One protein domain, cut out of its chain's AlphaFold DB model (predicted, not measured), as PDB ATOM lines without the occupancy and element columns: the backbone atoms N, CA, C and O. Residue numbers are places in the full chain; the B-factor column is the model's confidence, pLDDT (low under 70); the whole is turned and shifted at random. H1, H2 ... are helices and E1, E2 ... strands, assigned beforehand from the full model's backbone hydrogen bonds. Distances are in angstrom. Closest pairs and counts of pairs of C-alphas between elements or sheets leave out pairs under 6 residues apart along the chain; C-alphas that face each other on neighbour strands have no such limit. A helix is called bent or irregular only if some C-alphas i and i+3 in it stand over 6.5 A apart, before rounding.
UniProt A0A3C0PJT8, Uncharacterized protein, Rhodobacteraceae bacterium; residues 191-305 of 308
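Overview. This is residues 191 to 305 of the 308 residues of an uncharacterized protein of Rhodobacteraceae bacterium (UniProt A0A3C0PJT8). What is seen first? H3 runs through the middle of a helical body: the hairpin of H1 and H2 folds round it as a wide V, and H6 packs on it too. The strand hairpin of E1 and E2 packs on H2 at one end, H5 lies at the other, and H4 packs on H1. What are the parts? The printed part has 115 residues, with six named helices, then two antiparallel strands in the order E1, E2; the class is mostly helix. How is it outlined? It is compact, radius of gyration of the C-alphas 13.4 A, and spans 38 by 30 by 26 A.

Arrangement. What does H1 touch? The hub H1, residues 191 to 210, touches H2, residues 214 to 232, with residues 204 to 208 alone, in a helical hairpin at a steep tilt of 40 degrees, opposite ways; the closest C-alphas, of Ala 208 and Pro 214, are 4.6 A apart. With residues 192 to 201 alone it touches H3, residues 241 to 254, about perpendicular at 75 degrees; the closest C-alphas, of Ala 197 and Ala 242, are 4.2 A apart. It touches H4, residues 260 to 264, closest C-alphas Phe 202 and Leu 264 at 5.7 A, and only just H5, residues 273 to 277, with 3 pairs of C-alphas within 8 A. What follows? H6, residues 283 to 291, touches H3, closest C-alphas Ala 248 and Ile 288 at 5.8 A. E1, residues 295 to 298, and E2, residues 301 to 304, form an antiparallel hairpin, with N 296 and O 303 within hydrogen-bond range at 2.9 A. The closest C-alphas of H2 and E2, Asn 219 and Tyr 302, are 5.4 A apart. Are the helix backbones even? Each O i to N i+4 pair is within hydrogen-bond range in H1, H4, H5 and H6, 13 of 15 in H2 and 8 of 10 in H3. H2 is irregular: C-alphas 215 and 218 are 7.4 A apart.

Along the chain. Where does H1 begin? C-alpha 191 is at (-120.440, 450.266, 2.125), and H1 is 27.9 A long. How long are the others? H2 measures 27.0 A, H3 20.1 A and H6 12.4 A. Where does E2 end? C-alpha 304 is at (-108.510, 450.358, -18.675).

Size, cuts and confidence. How large is it? The two C-alphas farthest apart, of Lys 271 and Asn 299, are 41.8 A apart. Is it unbroken and confident? The printed part has no cut and no long link; its mean pLDDT is 96.1, and no printed residue is under 70.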
ATOM      1  N   ASP A 191    -120.788 449.104   1.312       92.12
ATOM      2  CA  ASP A 191    -120.440 450.266   2.125       92.12
ATOM      3  C   ASP A 191    -118.946 450.407   2.352       92.12
ATOM      4  O   ASP A 191    -118.404 451.456   2.035       92.12
ATOM      5  N   LEU A 192    -118.288 449.334   2.804       93.94
ATOM      6  CA  LEU A 192    -116.860 449.351   3.108       93.94
ATOM      7  C   LEU A 192    -116.044 449.921   1.942       93.94
ATOM      8  O   LEU A 192    -115.391 450.944   2.090       93.94
ATOM      9  N   TRP A 193    -116.109 449.313   0.756       96.06
ATOM     10  CA  TRP A 193    -115.257 449.779  -0.336       96.06
ATOM     11  C   TRP A 193    -115.697 451.128  -0.899       96.06
ATOM     12  O   TRP A 193    -114.846 451.870  -1.365       96.06
ATOM     13  N   VAL A 194    -116.989 451.463  -0.868       97.38
ATOM     14  CA  VAL A 194    -117.480 452.744  -1.400       97.38
ATOM     15  C   VAL A 194    -117.072 453.911  -0.499       97.38
ATOM     16  O   VAL A 194    -116.650 454.952  -1.001       97.38
ATOM     17  N   ILE A 195    -117.174 453.734   0.820       97.00
ATOM     18  CA  ILE A 195    -116.790 454.727   1.829       97.00
ATOM     19  C   ILE A 195    -115.281 454.976   1.782       97.00
ATOM     20  O   ILE A 195    -114.862 456.120   1.597       97.00
ATOM     21  N   GLU A 196    -114.491 453.907   1.862       97.69
ATOM     22  CA  GLU A 196    -113.025 453.958   1.877       97.69
ATOM     23  C   GLU A 196    -112.455 454.470   0.548       97.69
ATOM     24  O   GLU A 196    -111.565 455.316   0.513       97.69
ATOM     25  N   ALA A 197    -113.002 454.015  -0.586       98.19
ATOM     26  CA  ALA A 197    -112.547 454.493  -1.888       98.19
ATOM     27  C   ALA A 197    -112.931 455.946  -2.146       98.19
ATOM     28  O   ALA A 197    -112.185 456.639  -2.828       98.19
ATOM     29  N   GLY A 198    -114.071 456.418  -1.630       98.25
ATOM     30  CA  GLY A 198    -114.441 457.829  -1.733       98.25
ATOM     31  C   GLY A 198    -113.438 458.729  -1.011       98.25
ATOM     32  O   GLY A 198    -112.982 459.713  -1.591       98.25
ATOM     33  N   ALA A 199    -113.049 458.345   0.210       98.44
ATOM     34  CA  ALA A 199    -112.019 459.037   0.982       98.44
ATOM     35  C   ALA A 199    -110.654 459.012   0.286       98.44
ATOM     36  O   ALA A 199    -110.031 460.059   0.101       98.44
ATOM     37  N   GLU A 200    -110.228 457.848  -0.201       98.50
ATOM     38  CA  GLU A 200    -108.947 457.725  -0.894       98.50
ATOM     39  C   GLU A 200    -108.932 458.467  -2.238       98.50
ATOM     40  O   GLU A 200    -107.921 459.070  -2.599       98.50
ATOM     41  N   TYR A 201    -110.047 458.486  -2.976       98.62
ATOM     42  CA  TYR A 201    -110.145 459.214  -4.246       98.62
ATOM     43  C   TYR A 201    -109.970 460.710  -4.015       98.62
ATOM     44  O   TYR A 201    -109.161 461.354  -4.687       98.62
ATOM     45  N   PHE A 202    -110.685 461.249  -3.022       98.62
ATOM     46  CA  PHE A 202    -110.544 462.638  -2.612       98.62
ATOM     47  C   PHE A 202    -109.116 462.951  -2.154       98.62
ATOM     48  O   PHE A 202    -108.562 463.980  -2.545       98.62
ATOM     49  N   ALA A 203    -108.490 462.069  -1.373       98.25
ATOM     50  CA  ALA A 203    -107.132 462.263  -0.877       98.25
ATOM     51  C   ALA A 203    -106.092 462.314  -2.003       98.25
ATOM     52  O   ALA A 203    -105.276 463.238  -2.056       98.25
ATOM     53  N   GLN A 204    -106.136 461.362  -2.936       97.88
ATOM     54  CA  GLN A 204    -105.210 461.314  -4.069       97.88
ATOM     55  C   GLN A 204    -105.417 462.505  -5.016       97.88
ATOM     56  O   GLN A 204    -104.436 463.104  -5.462       97.88
ATOM     57  N   HIS A 205    -106.673 462.899  -5.265       97.75
ATOM     58  CA  HIS A 205    -106.983 464.099  -6.046       97.75
ATOM     59  C   HIS A 205    -106.447 465.357  -5.350       97.75
ATOM     60  O   HIS A 205    -105.786 466.187  -5.975       97.75
ATOM     61  N   SER A 206    -106.675 465.482  -4.041       97.19
ATOM     62  CA  SER A 206    -106.223 466.624  -3.242       97.19
ATOM     63  C   SER A 206    -104.706 466.742  -3.225       97.19
ATOM     64  O   SER A 206    -104.197 467.840  -3.400       97.19
ATOM     65  N   ILE A 207    -103.960 465.641  -3.105       95.12
ATOM     66  CA  ILE A 207    -102.492 465.672  -3.201       95.12
ATOM     67  C   ILE A 207    -102.025 466.135  -4.578       95.12
ATOM     68  O   ILE A 207    -101.089 466.928  -4.660       95.12
ATOM     69  N   ALA A 208    -102.640 465.637  -5.651       94.75
ATOM     70  CA  ALA A 208    -102.256 466.016  -7.005       94.75
ATOM     71  C   ALA A 208    -102.528 467.506  -7.259       94.75
ATOM     72  O   ALA A 208    -101.641 468.221  -7.720       94.75
ATOM     73  N   ALA A 209    -103.716 467.993  -6.896       91.94
ATOM     74  CA  ALA A 209    -104.101 469.391  -7.056       91.94
ATOM     75  C   ALA A 209    -103.290 470.327  -6.145       91.94
ATOM     76  O   ALA A 209    -102.666 471.271  -6.627       91.94
ATOM     77  N   TYR A 210    -103.226 470.031  -4.845       83.31
ATOM     78  CA  TYR A 210    -102.483 470.820  -3.855       83.31
ATOM     79  C   TYR A 210    -100.969 470.804  -4.119       83.31
ATOM     80  O   TYR A 210    -100.277 471.786  -3.872       83.31
ATOM     81  N   GLY A 211    -100.449 469.698  -4.656       82.31
ATOM     82  CA  GLY A 211     -99.058 469.553  -5.081       82.31
ATOM     83  C   GLY A 211     -98.739 470.162  -6.451       82.31
ATOM     84  O   GLY A 211     -97.600 470.036  -6.901       82.31
ATOM     85  N   GLY A 212     -99.714 470.792  -7.121       87.06
ATOM     86  CA  GLY A 212     -99.529 471.482  -8.401       87.06
ATOM     87  C   GLY A 212     -99.314 470.559  -9.604       87.06
ATOM     88  O   GLY A 212     -98.679 470.972 -10.568       87.06
ATOM     89  N   LYS A 213     -99.792 469.312  -9.534       91.50
ATOM     90  CA  LYS A 213     -99.690 468.297 -10.598       91.50
ATOM     91  C   LYS A 213    -101.017 467.561 -10.870       91.50
ATOM     92  O   LYS A 213    -101.018 466.323 -10.930       91.50
ATOM     93  N   PRO A 214    -102.162 468.262 -10.985       92.12
ATOM     94  CA  PRO A 214    -103.466 467.623 -11.177       92.12
ATOM     95  C   PRO A 214    -103.527 466.747 -12.438       92.12
ATOM     96  O   PRO A 214    -104.218 465.732 -12.451       92.12
ATOM     97  N   GLU A 215    -102.757 467.073 -13.476       91.88
ATOM     98  CA  GLU A 215    -102.696 466.332 -14.737       91.88
ATOM     99  C   GLU A 215    -102.198 464.885 -14.584       91.88
ATOM    100  O   GLU A 215    -102.556 464.019 -15.382       91.88
ATOM    101  N   ASN A 216    -101.419 464.593 -13.536       91.81
ATOM    102  CA  ASN A 216    -100.887 463.251 -13.286       91.81
ATOM    103  C   ASN A 216    -101.837 462.367 -12.465       91.81
ATOM    104  O   ASN A 216    -101.630 461.153 -12.401       91.81
ATOM    105  N   PHE A 217    -102.888 462.947 -11.873       95.50
ATOM    106  CA  PHE A 217    -103.769 462.278 -10.914       95.50
ATOM    107  C   PHE A 217    -104.293 460.931 -11.426       95.50
ATOM    108  O   PHE A 217    -104.117 459.907 -10.769       95.50
ATOM    109  N   ILE A 218    -104.890 460.911 -12.619       97.06
ATOM    110  CA  ILE A 218    -105.508 459.698 -13.174       97.06
ATOM    111  C   ILE A 218    -104.468 458.616 -13.446       97.06
ATOM    112  O   ILE A 218    -104.694 457.443 -13.145       97.06
ATOM    113  N   ASN A 219    -103.318 459.003 -13.991       97.00
ATOM    114  CA  ASN A 219    -102.259 458.064 -14.319       97.00
ATOM    115  C   ASN A 219    -101.657 457.427 -13.056       97.00
ATOM    116  O   ASN A 219    -101.485 456.208 -12.997       97.00
ATOM    117  N   ASP A 220    -101.389 458.239 -12.033       96.00
ATOM    118  CA  ASP A 220    -100.857 457.776 -10.751       96.00
ATOM    119  C   ASP A 220    -101.877 456.926  -9.983       96.00
ATOM    120  O   ASP A 220    -101.513 455.887  -9.424       96.00
ATOM    121  N   LEU A 221    -103.159 457.301 -10.026       97.88
ATOM    122  CA  LEU A 221    -104.258 456.519  -9.463       97.88
ATOM    123  C   LEU A 221    -104.326 455.134 -10.112       97.88
ATOM    124  O   LEU A 221    -104.302 454.125  -9.411       97.88
ATOM    125  N   LEU A 222    -104.363 455.044 -11.444       98.38
ATOM    126  CA  LEU A 222    -104.469 453.751 -12.130       98.38
ATOM    127  C   LEU A 222    -103.214 452.886 -11.939       98.38
ATOM    128  O   LEU A 222    -103.319 451.663 -11.807       98.38
ATOM    129  N   LYS A 223    -102.031 453.503 -11.841       97.81
ATOM    130  CA  LYS A 223    -100.792 452.816 -11.453       97.81
ATOM    131  C   LYS A 223    -100.898 452.204 -10.053       97.81
ATOM    132  O   LYS A 223    -100.520 451.044  -9.870       97.81
ATOM    133  N   LEU A 224    -101.415 452.961  -9.083       97.12
ATOM    134  CA  LEU A 224    -101.617 452.511  -7.704       97.12
ATOM    135  C   LEU A 224    -102.607 451.342  -7.635       97.12
ATOM    136  O   LEU A 224    -102.326 450.333  -6.982       97.12
ATOM    137  N   VAL A 225    -103.725 451.446  -8.355       98.25
ATOM    138  CA  VAL A 225    -104.756 450.402  -8.459       98.25
ATOM    139  C   VAL A 225    -104.175 449.114  -9.043       98.25
ATOM    140  O   VAL A 225    -104.411 448.023  -8.515       98.25
ATOM    141  N   LEU A 226    -103.387 449.218 -10.119       97.94
ATOM    142  CA  LEU A 226    -102.749 448.061 -10.743       97.94
ATOM    143  C   LEU A 226    -101.763 447.375  -9.788       97.94
ATOM    144  O   LEU A 226    -101.727 446.145  -9.728       97.94
ATOM    145  N   TRP A 227    -100.981 448.148  -9.030       97.62
ATOM    146  CA  TRP A 227    -100.073 447.593  -8.025       97.62
ATOM    147  C   TRP A 227    -100.845 446.830  -6.938       97.62
ATOM    148  O   TRP A 227    -100.557 445.655  -6.706       97.62
ATOM    149  N   HIS A 228    -101.891 447.429  -6.358       97.75
ATOM    150  CA  HIS A 228    -102.715 446.782  -5.326       97.75
ATOM    151  C   HIS A 228    -103.418 445.529  -5.842       97.75
ATOM    152  O   HIS A 228    -103.483 444.521  -5.146       97.75
ATOM    153  N   THR A 229    -103.888 445.556  -7.087       96.19
ATOM    154  CA  THR A 229    -104.488 444.388  -7.737       96.19
ATOM    155  C   THR A 229    -103.504 443.222  -7.819       96.19
ATOM    156  O   THR A 229    -103.869 442.084  -7.530       96.19
ATOM    157  N   ARG A 230    -102.252 443.493  -8.210       96.75
ATOM    158  CA  ARG A 230    -101.209 442.467  -8.350       96.75
ATOM    159  C   ARG A 230    -100.771 441.896  -7.004       96.75
ATOM    160  O   ARG A 230    -100.508 440.703  -6.924       96.75
ATOM    161  N   MET A 231    -100.719 442.731  -5.968       97.38
ATOM    162  CA  MET A 231    -100.243 442.328  -4.643       97.38
ATOM    163  C   MET A 231    -101.336 441.701  -3.769       97.38
ATOM    164  O   MET A 231    -101.061 440.768  -3.023       97.38
ATOM    165  N   LEU A 232    -102.572 442.206  -3.847       96.88
ATOM    166  CA  LEU A 232    -103.660 441.902  -2.902       96.88
ATOM    167  C   LEU A 232    -104.906 441.298  -3.576       96.88
ATOM    168  O   LEU A 232    -105.913 441.019  -2.915       96.88
ATOM    169  N   GLY A 233    -104.861 441.101  -4.895       96.88
ATOM    170  CA  GLY A 233    -105.944 440.534  -5.692       96.88
ATOM    171  C   GLY A 233    -107.069 441.519  -6.033       96.88
ATOM    172  O   GLY A 233    -107.039 442.706  -5.722       96.88
ATOM    173  N   THR A 234    -108.106 441.000  -6.692       96.94
ATOM    174  CA  THR A 234    -109.169 441.787  -7.353       96.94
ATOM    175  C   THR A 234    -110.467 441.898  -6.547       96.94
ATOM    176  O   THR A 234    -111.462 442.458  -7.014       96.94
ATOM    177  N   LYS A 235    -110.513 441.347  -5.329       96.25
ATOM    178  CA  LYS A 235    -111.706 441.443  -4.477       96.25
ATOM    179  C   LYS A 235    -111.734 442.819  -3.799       96.25
ATOM    180  O   LYS A 235    -110.773 443.168  -3.115       96.25
ATOM    181  N   LEU A 236    -112.842 443.553  -3.950       96.44
ATOM    182  CA  LEU A 236    -113.128 444.832  -3.269       96.44
ATOM    183  C   LEU A 236    -113.441 444.600  -1.781       96.44
ATOM    184  O   LEU A 236    -114.586 444.669  -1.347       96.44
ATOM    185  N   LYS A 237    -112.415 444.216  -1.029       95.44
ATOM    186  CA  LYS A 237    -112.423 443.960   0.415       95.44
ATOM    187  C   LYS A 237    -111.006 444.110   0.954       95.44
ATOM    188  O   LYS A 237    -110.071 444.154   0.156       95.44
ATOM    189  N   ASP A 238    -110.828 444.070   2.264       93.06
ATOM    190  CA  ASP A 238    -109.488 444.102   2.838       93.06
ATOM    191  C   ASP A 238    -108.638 442.865   2.515       93.06
ATOM    192  O   ASP A 238    -109.177 441.769   2.284       93.06
ATOM    193  N   PRO A 239    -107.302 443.033   2.482       94.06
ATOM    194  CA  PRO A 239    -106.549 444.291   2.675       94.06
ATOM    195  C   PRO A 239    -106.596 445.233   1.455       94.06
ATOM    196  O   PRO A 239    -106.801 444.769   0.329       94.06
ATOM    197  N   GLY A 240    -106.379 446.536   1.671       94.50
ATOM    198  CA  GLY A 240    -106.256 447.560   0.618       94.50
ATOM    199  C   GLY A 240    -107.573 447.876  -0.092       94.50
ATOM    200  O   GLY A 240    -107.615 448.003  -1.319       94.50
ATOM    201  N   VAL A 241    -108.689 447.856   0.645       97.25
ATOM    202  CA  VAL A 241    -110.021 448.049   0.061       97.25
ATOM    203  C   VAL A 241    -110.191 449.442  -0.554       97.25
ATOM    204  O   VAL A 241    -110.793 449.546  -1.626       97.25
ATOM    205  N   ALA A 242    -109.607 450.470   0.067       97.56
ATOM    206  CA  ALA A 242    -109.647 451.852  -0.390       97.56
ATOM    207  C   ALA A 242    -108.994 452.001  -1.774       97.56
ATOM    208  O   ALA A 242    -109.634 452.426  -2.738       97.56
ATOM    209  N   GLU A 243    -107.747 451.539  -1.914       97.75
ATOM    210  CA  GLU A 243    -106.964 451.658  -3.145       97.75
ATOM    211  C   GLU A 243    -107.517 450.779  -4.265       97.75
ATOM    212  O   GLU A 243    -107.506 451.173  -5.430       97.75
ATOM    213  N   LYS A 244    -108.055 449.597  -3.943       98.12
ATOM    214  CA  LYS A 244    -108.750 448.765  -4.937       98.12
ATOM    215  C   LYS A 244    -110.042 449.427  -5.416       98.12
ATOM    216  O   LYS A 244    -110.340 449.416  -6.610       98.12
ATOM    217  N   GLY A 245    -110.798 450.043  -4.510       98.12
ATOM    218  CA  GLY A 245    -112.028 450.745  -4.859       98.12
ATOM    219  C   GLY A 245    -111.810 452.008  -5.702       98.12
ATOM    220  O   GLY A 245    -112.713 452.371  -6.456       98.12
ATOM    221  N   LEU A 246    -110.614 452.614  -5.701       98.38
ATOM    222  CA  LEU A 246    -110.269 453.707  -6.629       98.38
ATOM    223  C   LEU A 246    -110.492 453.316  -8.092       98.38
ATOM    224  O   LEU A 246    -111.052 454.092  -8.865       98.38
ATOM    225  N   GLY A 247    -110.087 452.100  -8.476       98.25
ATOM    226  CA  GLY A 247    -110.296 451.597  -9.833       98.25
ATOM    227  C   GLY A 247    -111.780 451.459 -10.163       98.25
ATOM    228  O   GLY A 247    -112.201 451.763 -11.278       98.25
ATOM    229  N   ALA A 248    -112.585 451.049  -9.178       98.19
ATOM    230  CA  ALA A 248    -114.026 450.913  -9.328       98.19
ATOM    231  C   ALA A 248    -114.701 452.276  -9.539       98.19
ATOM    232  O   ALA A 248    -115.426 452.442 -10.523       98.19
ATOM    233  N   LEU A 249    -114.410 453.262  -8.683       98.44
ATOM    234  CA  LEU A 249    -114.936 454.622  -8.825       98.44
ATOM    235  C   LEU A 249    -114.456 455.275 -10.127       98.44
ATOM    236  O   LEU A 249    -115.267 455.829 -10.868       98.44
ATOM    237  N   ARG A 250    -113.166 455.145 -10.472       98.38
ATOM    238  CA  ARG A 250    -112.631 455.734 -11.706       98.38
ATOM    239  C   ARG A 250    -113.262 455.139 -12.958       98.38
ATOM    240  O   ARG A 250    -113.546 455.880 -13.897       98.38
ATOM    241  N   LEU A 251    -113.509 453.830 -12.978       98.44
ATOM    242  CA  LEU A 251    -114.187 453.199 -14.103       98.44
ATOM    243  C   LEU A 251    -115.646 453.672 -14.218       98.44
ATOM    244  O   LEU A 251    -116.106 453.904 -15.333       98.44
ATOM    245  N   MET A 252    -116.361 453.874 -13.103       97.94
ATOM    246  CA  MET A 252    -117.714 454.454 -13.140       97.94
ATOM    247  C   MET A 252    -117.722 455.869 -13.709       97.94
ATOM    248  O   MET A 252    -118.567 456.172 -14.550       97.94
ATOM    249  N   ILE A 253    -116.756 456.698 -13.306       98.44
ATOM    250  CA  ILE A 253    -116.582 458.054 -13.839       98.44
ATOM    251  C   ILE A 253    -116.305 458.009 -15.343       98.44
ATOM    252  O   ILE A 253    -116.980 458.677 -16.118       98.44
ATOM    253  N   GLN A 254    -115.377 457.156 -15.789       97.62
ATOM    254  CA  GLN A 254    -115.053 457.019 -17.211       97.62
ATOM    255  C   GLN A 254    -116.247 456.548 -18.059       97.62
ATOM    256  O   GLN A 254    -116.336 456.882 -19.238       97.62
ATOM    257  N   LYS A 255    -117.161 455.764 -17.479       97.44
ATOM    258  CA  LYS A 255    -118.393 455.321 -18.144       97.44
ATOM    259  C   LYS A 255    -119.530 456.351 -18.075       97.44
ATOM    260  O   LYS A 255    -120.581 456.102 -18.655       97.44
ATOM    261  N   GLY A 256    -119.340 457.474 -17.378       97.56
ATOM    262  CA  GLY A 256    -120.376 458.484 -17.155       97.56
ATOM    263  C   GLY A 256    -121.472 458.045 -16.177       97.56
ATOM    264  O   GLY A 256    -122.551 458.625 -16.163       97.56
ATOM    265  N   TRP A 257    -121.229 457.004 -15.374       97.38
ATOM    266  CA  TRP A 257    -122.197 456.474 -14.401       97.38
ATOM    267  C   TRP A 257    -122.093 457.132 -13.026       97.38
ATOM    268  O   TRP A 257    -122.981 456.956 -12.196       97.38
ATOM    269  N   LEU A 258    -121.002 457.853 -12.779       97.50
ATOM    270  CA  LEU A 258    -120.771 458.638 -11.578       97.50
ATOM    271  C   LEU A 258    -120.121 459.957 -11.985       97.50
ATOM    272  O   LEU A 258    -119.104 459.952 -12.671       97.50
ATOM    273  N   ASP A 259    -120.694 461.073 -11.553       97.88
ATOM    274  CA  ASP A 259    -120.038 462.372 -11.681       97.88
ATOM    275  C   ASP A 259    -118.921 462.485 -10.632       97.88
ATOM    276  O   ASP A 259    -119.174 462.371  -9.429       97.88
ATOM    277  N   GLU A 260    -117.690 462.706 -11.097       98.12
ATOM    278  CA  GLU A 260    -116.497 462.883 -10.264       98.12
ATOM    279  C   GLU A 260    -116.681 464.019  -9.255       98.12
ATOM    280  O   GLU A 260    -116.268 463.889  -8.099       98.12
ATOM    281  N   SER A 261    -117.391 465.084  -9.646       98.12
ATOM    282  CA  SER A 261    -117.642 466.236  -8.783       98.12
ATOM    283  C   SER A 261    -118.341 465.839  -7.481       98.12
ATOM    284  O   SER A 261    -118.038 466.401  -6.432       98.12
ATOM    285  N   ARG A 262    -119.208 464.815  -7.509       98.00
ATOM    286  CA  ARG A 262    -119.954 464.348  -6.331       98.00
ATOM    287  C   ARG A 262    -119.053 463.719  -5.275       98.00
ATOM    288  O   ARG A 262    -119.353 463.828  -4.089       98.00
ATOM    289  N   ILE A 263    -117.973 463.053  -5.690       98.00
ATOM    290  CA  ILE A 263    -116.949 462.573  -4.757       98.00
ATOM    291  C   ILE A 263    -116.144 463.773  -4.265       98.00
ATOM    292  O   ILE A 263    -115.987 463.963  -3.068       98.00
ATOM    293  N   LEU A 264    -115.673 464.631  -5.172       98.00
ATOM    294  CA  LEU A 264    -114.787 465.730  -4.789       98.00
ATOM    295  C   LEU A 264    -115.440 466.746  -3.843       98.00
ATOM    296  O   LEU A 264    -114.749 467.317  -3.008       98.00
ATOM    297  N   ASN A 265    -116.757 466.937  -3.931       97.94
ATOM    298  CA  ASN A 265    -117.502 467.866  -3.084       97.94
ATOM    299  C   ASN A 265    -118.313 467.197  -1.958       97.94
ATOM    300  O   ASN A 265    -119.133 467.864  -1.322       97.94
ATOM    301  N   GLY A 266    -118.132 465.893  -1.724       97.06
ATOM    302  CA  GLY A 266    -118.797 465.149  -0.647       97.06
ATOM    303  C   GLY A 266    -120.266 464.780  -0.895       97.06
ATOM    304  O   GLY A 266    -120.804 463.916  -0.200       97.06
ATOM    305  N   SER A 267    -120.922 465.357  -1.910       96.81
ATOM    306  CA  SER A 267    -122.362 465.164  -2.148       96.81
ATOM    307  C   SER A 267    -122.762 463.739  -2.538       96.81
ATOM    308  O   SER A 267    -123.937 463.373  -2.452       96.81
ATOM    309  N   PHE A 268    -121.794 462.901  -2.906       95.06
ATOM    310  CA  PHE A 268    -121.987 461.468  -3.099       95.06
ATOM    311  C   PHE A 268    -122.500 460.755  -1.829       95.06
ATOM    312  O   PHE A 268    -123.234 459.773  -1.925       95.06
ATOM    313  N   PHE A 269    -122.198 461.295  -0.646       95.31
ATOM    314  CA  PHE A 269    -122.586 460.751   0.661       95.31
ATOM    315  C   PHE A 269    -123.817 461.443   1.260       95.31
ATOM    316  O   PHE A 269    -124.052 461.383   2.466       95.31
ATOM    317  N   HIS A 270    -124.600 462.156   0.445       94.38
ATOM    318  CA  HIS A 270    -125.832 462.805   0.889       94.38
ATOM    319  C   HIS A 270    -127.039 461.880   0.691       94.38
ATOM    320  O   HIS A 270    -127.152 461.191  -0.321       94.38
ATOM    321  N   LYS A 271    -127.993 461.913   1.632       92.00
ATOM    322  CA  LYS A 271    -129.298 461.221   1.529       92.00
ATOM    323  C   LYS A 271    -129.187 459.711   1.233       92.00
ATOM    324  O   LYS A 271    -130.000 459.174   0.487       92.00
ATOM    325  N   CYS A 272    -128.175 459.038   1.787       93.00
ATOM    326  CA  CYS A 272    -127.866 457.628   1.519       93.00
ATOM    327  C   CYS A 272    -127.661 457.282   0.027       93.00
ATOM    328  O   CYS A 272    -127.817 456.115  -0.340       93.00
ATOM    329  N   ALA A 273    -127.339 458.245  -0.850       93.50
ATOM    330  CA  ALA A 273    -127.290 458.021  -2.299       93.50
ATOM    331  C   ALA A 273    -126.396 456.828  -2.680       93.50
ATOM    332  O   ALA A 273    -126.795 455.973  -3.475       93.50
ATOM    333  N   ARG A 274    -125.240 456.689  -2.016       92.94
ATOM    334  CA  ARG A 274    -124.334 455.550  -2.202       92.94
ATOM    335  C   ARG A 274    -124.995 454.184  -1.980       92.94
ATOM    336  O   ARG A 274    -124.647 453.237  -2.673       92.94
ATOM    337  N   VAL A 275    -125.938 454.055  -1.043       92.62
ATOM    338  CA  VAL A 275    -126.571 452.766  -0.712       92.62
ATOM    339  C   VAL A 275    -127.451 452.295  -1.858       92.62
ATOM    340  O   VAL A 275    -127.426 451.115  -2.195       92.62
ATOM    341  N   GLU A 276    -128.201 453.213  -2.465       91.31
ATOM    342  CA  GLU A 276    -129.095 452.943  -3.591       91.31
ATOM    343  C   GLU A 276    -128.318 452.743  -4.894       91.31
ATOM    344  O   GLU A 276    -128.514 451.752  -5.602       91.31
ATOM    345  N   GLU A 277    -127.378 453.643  -5.181       93.50
ATOM    346  CA  GLU A 277    -126.589 453.614  -6.410       93.50
ATOM    347  C   GLU A 277    -125.631 452.414  -6.449       93.50
ATOM    348  O   GLU A 277    -125.403 451.846  -7.519       93.50
ATOM    349  N   PHE A 278    -125.122 451.959  -5.295       94.88
ATOM    350  CA  PHE A 278    -124.141 450.873  -5.209       94.88
ATOM    351  C   PHE A 278    -124.738 449.548  -4.711       94.88
ATOM    352  O   PHE A 278    -124.040 448.732  -4.109       94.88
ATOM    353  N   LYS A 279    -126.018 449.261  -4.976       94.75
ATOM    354  CA  LYS A 279    -126.606 447.933  -4.702       94.75
ATOM    355  C   LYS A 279    -125.994 446.842  -5.584       94.75
ATOM    356  O   LYS A 279    -125.654 447.067  -6.741       94.75
ATOM    357  N   ASN A 280    -125.925 445.610  -5.075       94.44
ATOM    358  CA  ASN A 280    -125.440 444.457  -5.855       94.44
ATOM    359  C   ASN A 280    -126.319 444.120  -7.072       94.44
ATOM    360  O   ASN A 280    -125.835 443.510  -8.025       94.44
ATOM    361  N   SER A 281    -127.599 444.492  -7.035       95.25
ATOM    362  CA  SER A 281    -128.532 444.328  -8.150       95.25
ATOM    363  C   SER A 281    -128.323 445.351  -9.268       95.25
ATOM    364  O   SER A 281    -128.822 445.132 -10.366       95.25
ATOM    365  N   ASN A 282    -127.582 446.441  -9.028       96.44
ATOM    366  CA  ASN A 282    -127.328 447.444 -10.055       96.44
ATOM    367  C   ASN A 282    -126.403 446.854 -11.146       96.44
ATOM    368  O   ASN A 282    -125.268 446.468 -10.834       96.44
ATOM    369  N   PRO A 283    -126.835 446.800 -12.424       97.00
ATOM    370  CA  PRO A 283    -126.026 446.243 -13.510       97.00
ATOM    371  C   PRO A 283    -124.701 446.992 -13.711       97.00
ATOM    372  O   PRO A 283    -123.692 446.364 -14.042       97.00
ATOM    373  N   HIS A 284    -124.653 448.301 -13.435       97.00
ATOM    374  CA  HIS A 284    -123.410 449.074 -13.474       97.00
ATOM    375  C   HIS A 284    -122.423 448.559 -12.419       97.00
ATOM    376  O   HIS A 284    -121.280 448.254 -12.742       97.00
ATOM    377  N   VAL A 285    -122.865 448.341 -11.177       96.88
ATOM    378  CA  VAL A 285    -122.012 447.804 -10.097       96.88
ATOM    379  C   VAL A 285    -121.500 446.404 -10.440       96.88
ATOM    380  O   VAL A 285    -120.328 446.097 -10.214       96.88
ATOM    381  N   GLN A 286    -122.345 445.553 -11.025       96.88
ATOM    382  CA  GLN A 286    -121.935 444.219 -11.474       96.88
ATOM    383  C   GLN A 286    -120.868 444.286 -12.572       96.88
ATOM    384  O   GLN A 286    -119.899 443.522 -12.529       96.88
ATOM    385  N   TYR A 287    -121.012 445.206 -13.529       97.25
ATOM    386  CA  TYR A 287    -120.000 445.447 -14.554       97.25
ATOM    387  C   TYR A 287    -118.682 445.912 -13.932       97.25
ATOM    388  O   TYR A 287    -117.625 445.365 -14.248       97.25
ATOM    389  N   ILE A 288    -118.732 446.877 -13.012       96.94
ATOM    390  CA  ILE A 288    -117.543 447.421 -12.350       96.94
ATOM    391  C   ILE A 288    -116.798 446.329 -11.593       96.94
ATOM    392  O   ILE A 288    -115.605 446.147 -11.827       96.94
ATOM    393  N   LYS A 289    -117.491 445.523 -10.779       95.94
ATOM    394  CA  LYS A 289    -116.886 444.410 -10.024       95.94
ATOM    395  C   LYS A 289    -116.118 443.421 -10.908       95.94
ATOM    396  O   LYS A 289    -115.132 442.847 -10.454       95.94
ATOM    397  N   LYS A 290    -116.534 443.248 -12.166       96.62
ATOM    398  CA  LYS A 290    -115.877 442.363 -13.143       96.62
ATOM    399  C   LYS A 290    -114.698 443.010 -13.878       96.62
ATOM    400  O   LYS A 290    -113.889 442.283 -14.449       96.62
ATOM    401  N   ASN A 291    -114.605 444.342 -13.913       97.75
ATOM    402  CA  ASN A 291    -113.749 445.038 -14.882       97.75
ATOM    403  C   ASN A 291    -112.834 446.127 -14.306       97.75
ATOM    404  O   ASN A 291    -111.874 446.492 -14.974       97.75
ATOM    405  N   TRP A 292    -113.071 446.618 -13.087       97.62
ATOM    406  CA  TRP A 292    -112.326 447.743 -12.499       97.62
ATOM    407  C   TRP A 292    -110.805 447.548 -12.440       97.62
ATOM    408  O   TRP A 292    -110.054 448.510 -12.415       97.62
ATOM    409  N   HIS A 293    -110.342 446.304 -12.391       97.25
ATOM    410  CA  HIS A 293    -108.933 445.956 -12.222       97.25
ATOM    411  C   HIS A 293    -108.213 445.696 -13.550       97.25
ATOM    412  O   HIS A 293    -107.011 445.433 -13.561       97.25
ATOM    413  N   LYS A 294    -108.938 445.719 -14.676       97.56
ATOM    414  CA  LYS A 294    -108.374 445.463 -16.003       97.56
ATOM    415  C   LYS A 294    -107.657 446.713 -16.489       97.56
ATOM    416  O   LYS A 294    -108.208 447.485 -17.263       97.56
ATOM    417  N   ILE A 295    -106.456 446.931 -15.969       98.00
ATOM    418  CA  ILE A 295    -105.618 448.094 -16.256       98.00
ATOM    419  C   ILE A 295    -104.340 447.621 -16.936       98.00
ATOM    420  O   ILE A 295    -103.704 446.661 -16.498       98.00
ATOM    421  N   GLU A 296    -103.939 448.328 -17.980       96.44
ATOM    422  CA  GLU A 296    -102.683 448.112 -18.683       96.44
ATOM    423  C   GLU A 296    -101.897 449.415 -18.818       96.44
ATOM    424  O   GLU A 296    -102.422 450.506 -18.594       96.44
ATOM    425  N   LYS A 297    -100.615 449.285 -19.163       96.75
ATOM    426  CA  LYS A 297     -99.740 450.419 -19.451       96.75
ATOM    427  C   LYS A 297     -99.486 450.473 -20.955       96.75
ATOM    428  O   LYS A 297     -98.850 449.569 -21.488       96.75
ATOM    429  N   VAL A 298     -99.923 451.546 -21.607       95.06
ATOM    430  CA  VAL A 298     -99.734 451.803 -23.041       95.06
ATOM    431  C   VAL A 298     -98.996 453.125 -23.196       95.06
ATOM    432  O   VAL A 298     -99.436 454.148 -22.681       95.06
ATOM    433  N   ASN A 299     -97.845 453.112 -23.875       92.62
ATOM    434  CA  ASN A 299     -97.040 454.313 -24.152       92.62
ATOM    435  C   ASN A 299     -96.746 455.180 -22.911       92.62
ATOM    436  O   ASN A 299     -96.756 456.403 -22.973       92.62
ATOM    437  N   GLY A 300     -96.507 454.549 -21.758       91.19
ATOM    438  CA  GLY A 300     -96.228 455.261 -20.507       91.19
ATOM    439  C   GLY A 300     -97.460 455.588 -19.658       91.19
ATOM    440  O   GLY A 300     -97.294 455.748 -18.448       91.19
ATOM    441  N   ALA A 301     -98.659 455.589 -20.244       95.19
ATOM    442  CA  ALA A 301     -99.915 455.896 -19.569       95.19
ATOM    443  C   ALA A 301    -100.660 454.631 -19.114       95.19
ATOM    444  O   ALA A 301    -100.656 453.612 -19.808       95.19
ATOM    445  N   TYR A 302    -101.308 454.691 -17.953       97.81
ATOM    446  CA  TYR A 302    -102.173 453.621 -17.456       97.81
ATOM    447  C   TYR A 302    -103.618 453.844 -17.916       97.81
ATOM    448  O   TYR A 302    -104.148 454.944 -17.788       97.81
ATOM    449  N   THR A 303    -104.263 452.803 -18.446       96.69
ATOM    450  CA  THR A 303    -105.636 452.856 -18.979       96.69
ATOM    451  C   THR A 303    -106.385 451.554 -18.710       96.69
ATOM    452  O   THR A 303    -105.764 450.518 -18.471       96.69
ATOM    453  N   PHE A 304    -107.719 451.582 -18.754       97.44
ATOM    454  CA  PHE A 304    -108.510 450.358 -18.675       97.44
ATOM    455  C   PHE A 304    -108.483 449.585 -20.000       97.44
ATOM    456  O   PHE A 304    -108.861 450.116 -21.043       97.44
ATOM    457  N   ASN A 305    -108.128 448.303 -19.930       95.88
ATOM    458  CA  ASN A 305    -108.243 447.340 -21.021       95.88
ATOM    459  C   ASN A 305    -109.581 446.599 -20.903       95.88
ATOM    460  O   ASN A 305    -109.701 445.560 -20.246       95.88
TER     461      ASN A 305